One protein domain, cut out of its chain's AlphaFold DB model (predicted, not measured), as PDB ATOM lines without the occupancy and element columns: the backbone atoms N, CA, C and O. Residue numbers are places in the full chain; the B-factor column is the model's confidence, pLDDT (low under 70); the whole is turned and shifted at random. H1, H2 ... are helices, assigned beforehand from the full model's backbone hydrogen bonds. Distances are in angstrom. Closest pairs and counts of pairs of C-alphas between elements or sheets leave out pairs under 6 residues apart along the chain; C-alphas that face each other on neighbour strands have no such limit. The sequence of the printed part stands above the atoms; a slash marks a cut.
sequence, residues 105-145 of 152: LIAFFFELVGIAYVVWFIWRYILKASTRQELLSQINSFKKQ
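This is residues 105 to 145 of the 152 residues of the protein "CAAD domain-containing protein" of Calothrix sp. NIES-4101 (UniProt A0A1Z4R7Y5). Two helices meet near their ends as an open L, the longer H1 making one arm and H2 the other, with a corner at residues 127 and 128 and no core between the arms. The printed part has 41 residues, with H1 then H2 along the chain and no named strand; the class is all helix. It is extended, with a radius of gyration of the C-alphas of 15.5 A and spans of 48 by 20 by 6 A.

Find C-alpha 105 at (11.406, -15.183, 13.965); from there H1, residues 105 to 126, runs 30.7 A to C-alpha 126 at (13.136, -5.469, 43.035). H2, residues 129 to 145, runs 24.4 A and ends at C-alpha 145, (-6.615, -1.858, 57.012).

Look at Tyr 125 and Thr 131: their C-alphas, the closest of H1 and H2, are 6.8 A apart. The helices are close but not clearly touching, and about perpendicular at 80 degrees. Every O i to N i+4 pair in H1 is within hydrogen-bond range, and 12 of 13 in H2.

The C-alphas of Leu 105 and Gln 145, the two farthest apart, are 48.5 A apart. The printed part has no cut, and the link from H1 to H2 is tight. In the B-factor column, residues 127 to 138 and residue 145 have pLDDT under 70.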
ATOM      1  N   LEU A 105      10.601 -16.339  13.547       72.94
ATOM      2  CA  LEU A 105      11.406 -15.183  13.965       72.94
ATOM      3  C   LEU A 105      10.753 -14.367  15.094       72.94
ATOM      4  O   LEU A 105      11.458 -13.875  15.970       72.94
ATOM      5  N   ILE A 106       9.419 -14.242  15.118       74.44
ATOM      6  CA  ILE A 106       8.699 -13.450  16.136       74.44
ATOM      7  C   ILE A 106       8.907 -14.037  17.534       74.44
ATOM      8  O   ILE A 106       9.129 -13.283  18.479       74.44
ATOM      9  N   ALA A 107       8.863 -15.366  17.654       75.00
ATOM     10  CA  ALA A 107       9.068 -16.057  18.922       75.00
ATOM     11  C   ALA A 107      10.430 -15.695  19.535       75.00
ATOM     12  O   ALA A 107      10.497 -15.293  20.695       75.00
ATOM     13  N   PHE A 108      11.490 -15.714  18.722       80.19
ATOM     14  CA  PHE A 108      12.841 -15.350  19.148       80.19
ATOM     15  C   PHE A 108      12.954 -13.884  19.606       80.19
ATOM     16  O   PHE A 108      13.553 -13.596  20.643       80.19
ATOM     17  N   PHE A 109      12.340 -12.937  18.886       83.75
ATOM     18  CA  PHE A 109      12.345 -11.525  19.297       83.75
ATOM     19  C   PHE A 109      11.529 -11.273  20.572       83.75
ATOM     20  O   PHE A 109      11.964 -10.497  21.423       83.75
ATOM     21  N   PHE A 110      10.372 -11.922  20.737       83.12
ATOM     22  CA  PHE A 110       9.553 -11.802  21.949       83.12
ATOM     23  C   PHE A 110      10.252 -12.378  23.179       83.12
ATOM     24  O   PHE A 110      10.172 -11.784  24.253       83.12
ATOM     25  N   GLU A 111      10.961 -13.494  23.023       84.25
ATOM     26  CA  GLU A 111      11.759 -14.085  24.093       84.25
ATOM     27  C   GLU A 111      12.910 -13.156  24.498       84.25
ATOM     28  O   GLU A 111      13.073 -12.854  25.680       84.25
ATOM     29  N   LEU A 112      13.643 -12.602  23.528       93.94
ATOM     30  CA  LEU A 112      14.745 -11.680  23.802       93.94
ATOM     31  C   LEU A 112      14.272 -10.394  24.498       93.94
ATOM     32  O   LEU A 112      14.855  -9.973  25.500       93.94
ATOM     33  N   VAL A 113      13.198  -9.776  23.995       90.50
ATOM     34  CA  VAL A 113      12.612  -8.565  24.594       90.50
ATOM     35  C   VAL A 113      12.015  -8.872  25.966       90.50
ATOM     36  O   VAL A 113      12.189  -8.083  26.895       90.50
ATOM     37  N   GLY A 114      11.356 -10.022  26.124       89.75
ATOM     38  CA  GLY A 114      10.797 -10.475  27.394       89.75
ATOM     39  C   GLY A 114      11.873 -10.655  28.460       89.75
ATOM     40  O   GLY A 114      11.746 -10.113  29.555       89.75
ATOM     41  N   ILE A 115      12.974 -11.330  28.125       94.00
ATOM     42  CA  ILE A 115      14.116 -11.503  29.032       94.00
ATOM     43  C   ILE A 115      14.734 -10.146  29.374       94.00
ATOM     44  O   ILE A 115      14.925  -9.847  30.553       94.00
ATOM     45  N   ALA A 116      14.992  -9.292  28.381       94.56
ATOM     46  CA  ALA A 116      15.539  -7.956  28.619       94.56
ATOM     47  C   ALA A 116      14.645  -7.129  29.562       94.56
ATOM     48  O   ALA A 116      15.141  -6.493  30.497       94.56
ATOM     49  N   TYR A 117      13.325  -7.182  29.367       92.38
ATOM     50  CA  TYR A 117      12.361  -6.476  30.205       92.38
ATOM     51  C   TYR A 117      12.308  -7.036  31.629       92.38
ATOM     52  O   TYR A 117      12.315  -6.262  32.583       92.38
ATOM     53  N   VAL A 118      12.308  -8.362  31.795       94.69
ATOM     54  CA  VAL A 118      12.323  -9.010  33.116       94.69
ATOM     55  C   VAL A 118      13.600  -8.658  33.878       94.69
ATOM     56  O   VAL A 118      13.526  -8.255  35.039       94.69
ATOM     57  N   VAL A 119      14.763  -8.730  33.228       94.56
ATOM     58  CA  VAL A 119      16.053  -8.365  33.836       94.56
ATOM     59  C   VAL A 119      16.057  -6.893  34.263       94.56
ATOM     60  O   VAL A 119      16.404  -6.580  35.405       94.56
ATOM     61  N   TRP A 120      15.607  -5.984  33.392       89.94
ATOM     62  CA  TRP A 120      15.494  -4.558  33.710       89.94
ATOM     63  C   TRP A 120      14.493  -4.290  34.842       89.94
ATOM     64  O   TRP A 120      14.770  -3.492  35.739       89.94
ATOM     65  N   PHE A 121      13.355  -4.986  34.846       87.56
ATOM     66  CA  PHE A 121      12.311  -4.854  35.857       87.56
ATOM     67  C   PHE A 121      12.798  -5.312  37.236       87.56
ATOM     68  O   PHE A 121      12.637  -4.596  38.227       87.56
ATOM     69  N   ILE A 122      13.457  -6.468  37.309       89.62
ATOM     70  CA  ILE A 122      14.037  -6.972  38.559       89.62
ATOM     71  C   ILE A 122      15.079  -5.974  39.081       89.62
ATOM     72  O   ILE A 122      15.022  -5.561  40.241       89.62
ATOM     73  N   TRP A 123      15.984  -5.500  38.226       86.94
ATOM     74  CA  TRP A 123      16.970  -4.491  38.615       86.94
ATOM     75  C   TRP A 123      16.321  -3.197  39.127       86.94
ATOM     76  O   TRP A 123      16.693  -2.658  40.172       86.94
ATOM     77  N   ARG A 124      15.312  -2.694  38.414       83.44
ATOM     78  CA  ARG A 124      14.696  -1.394  38.683       83.44
ATOM     79  C   ARG A 124      13.766  -1.393  39.896       83.44
ATOM     80  O   ARG A 124      13.778  -0.421  40.652       83.44
ATOM     81  N   TYR A 125      12.949  -2.429  40.054       75.75
ATOM     82  CA  TYR A 125      11.850  -2.454  41.023       75.75
ATOM     83  C   TYR A 125      12.128  -3.379  42.205       75.75
ATOM     84  O   TYR A 125      11.748  -3.056  43.328       75.75
ATOM     85  N   ILE A 126      12.831  -4.494  41.983       76.44
ATOM     86  CA  ILE A 126      13.136  -5.469  43.035       76.44
ATOM     87  C   ILE A 126      14.445  -5.091  43.741       76.44
ATOM     88  O   ILE A 126      14.495  -5.116  44.963       76.44
ATOM     89  N   LEU A 127      15.519  -4.722  43.047       69.38
ATOM     90  CA  LEU A 127      16.822  -4.471  43.695       69.38
ATOM     91  C   LEU A 127      16.979  -3.055  44.265       69.38
ATOM     92  O   LEU A 127      17.762  -2.842  45.191       69.38
ATOM     93  N   LYS A 128      16.209  -2.082  43.772       64.56
ATOM     94  CA  LYS A 128      16.256  -0.705  44.270       64.56
ATOM     95  C   LYS A 128      15.618  -0.618  45.667       64.56
ATOM     96  O   LYS A 128      14.409  -0.459  45.810       64.56
ATOM     97  N   ALA A 129      16.452  -0.727  46.702       56.94
ATOM     98  CA  ALA A 129      16.050  -0.806  48.110       56.94
ATOM     99  C   ALA A 129      15.157   0.357  48.585       56.94
ATOM    100  O   ALA A 129      14.259   0.134  49.397       56.94
ATOM    101  N   SER A 130      15.338   1.566  48.039       58.12
ATOM    102  CA  SER A 130      14.492   2.728  48.355       58.12
ATOM    103  C   SER A 130      13.012   2.476  48.047       58.12
ATOM    104  O   SER A 130      12.152   2.884  48.814       58.12
ATOM    105  N   THR A 131      12.710   1.733  46.977       57.69
ATOM    106  CA  THR A 131      11.333   1.399  46.592       57.69
ATOM    107  C   THR A 131      10.733   0.340  47.527       57.69
ATOM    108  O   THR A 131       9.535   0.358  47.793       57.69
ATOM    109  N   ARG A 132      11.554  -0.570  48.081       62.16
ATOM    110  CA  ARG A 132      11.076  -1.641  48.971       62.16
ATOM    111  C   ARG A 132      10.576  -1.125  50.309       62.16
ATOM    112  O   ARG A 132       9.535  -1.585  50.758       62.16
ATOM    113  N   GLN A 133      11.300  -0.223  50.966       61.34
ATOM    114  CA  GLN A 133      10.909   0.209  52.313       61.34
ATOM    115  C   GLN A 133       9.617   1.029  52.303       61.34
ATOM    116  O   GLN A 133       8.760   0.851  53.168       61.34
ATOM    117  N   GLU A 134       9.431   1.852  51.275       61.72
ATOM    118  CA  GLU A 134       8.235   2.676  51.121       61.72
ATOM    119  C   GLU A 134       7.008   1.846  50.703       61.72
ATOM    120  O   GLU A 134       5.917   2.033  51.243       61.72
ATOM    121  N   LEU A 135       7.178   0.869  49.804       64.31
ATOM    122  CA  LEU A 135       6.094  -0.032  49.390       64.31
ATOM    123  C   LEU A 135       5.732  -1.058  50.466       64.31
ATOM    124  O   LEU A 135       4.556  -1.344  50.646       64.31
ATOM    125  N   LEU A 136       6.706  -1.604  51.202       67.62
ATOM    126  CA  LEU A 136       6.432  -2.538  52.300       67.62
ATOM    127  C   LEU A 136       5.715  -1.846  53.458       67.62
ATOM    128  O   LEU A 136       4.826  -2.445  54.059       67.62
ATOM    129  N   SER A 137       6.058  -0.587  53.748       67.12
ATOM    130  CA  SER A 137       5.323   0.217  54.727       67.12
ATOM    131  C   SER A 137       3.870   0.432  54.286       67.12
ATOM    132  O   SER A 137       2.944   0.162  55.055       67.12
ATOM    133  N   GLN A 138       3.644   0.805  53.022       67.62
ATOM    134  CA  GLN A 138       2.295   0.989  52.469       67.62
ATOM    135  C   GLN A 138       1.495  -0.321  52.400       67.62
ATOM    136  O   GLN A 138       0.332  -0.340  52.788       67.62
ATOM    137  N   ILE A 139       2.114  -1.434  51.996       76.56
ATOM    138  CA  ILE A 139       1.488  -2.765  51.973       76.56
ATOM    139  C   ILE A 139       1.148  -3.236  53.383       76.56
ATOM    140  O   ILE A 139       0.054  -3.745  53.583       76.56
ATOM    141  N   ASN A 140       2.025  -3.051  54.374       71.56
ATOM    142  CA  ASN A 140       1.707  -3.390  55.763       71.56
ATOM    143  C   ASN A 140       0.562  -2.529  56.302       71.56
ATOM    144  O   ASN A 140      -0.324  -3.053  56.970       71.56
ATOM    145  N   SER A 141       0.549  -1.236  55.979       72.19
ATOM    146  CA  SER A 141      -0.520  -0.311  56.377       72.19
ATOM    147  C   SER A 141      -1.863  -0.699  55.753       72.19
ATOM    148  O   SER A 141      -2.872  -0.782  56.449       72.19
ATOM    149  N   PHE A 142      -1.865  -1.015  54.457       74.50
ATOM    150  CA  PHE A 142      -3.044  -1.441  53.704       74.50
ATOM    151  C   PHE A 142      -3.526  -2.834  54.122       74.50
ATOM    152  O   PHE A 142      -4.717  -3.046  54.328       74.50
ATOM    153  N   LYS A 143      -2.601  -3.772  54.358       72.00
ATOM    154  CA  LYS A 143      -2.885  -5.091  54.932       72.00
ATOM    155  C   LYS A 143      -3.545  -4.953  56.301       72.00
ATOM    156  O   LYS A 143      -4.533  -5.622  56.551       72.00
ATOM    157  N   LYS A 144      -3.044  -4.064  57.163       71.88
ATOM    158  CA  LYS A 144      -3.627  -3.792  58.485       71.88
ATOM    159  C   LYS A 144      -5.021  -3.154  58.393       71.88
ATOM    160  O   LYS A 144      -5.842  -3.367  59.276       71.88
ATOM    161  N   GLN A 145      -5.293  -2.409  57.320       69.69
ATOM    162  CA  GLN A 145      -6.615  -1.858  57.012       69.69
ATOM    163  C   GLN A 145      -7.599  -2.911  56.481       69.69
ATOM    164  O   GLN A 145      -8.768  -2.869  56.845       69.69
TER     165      GLN A 145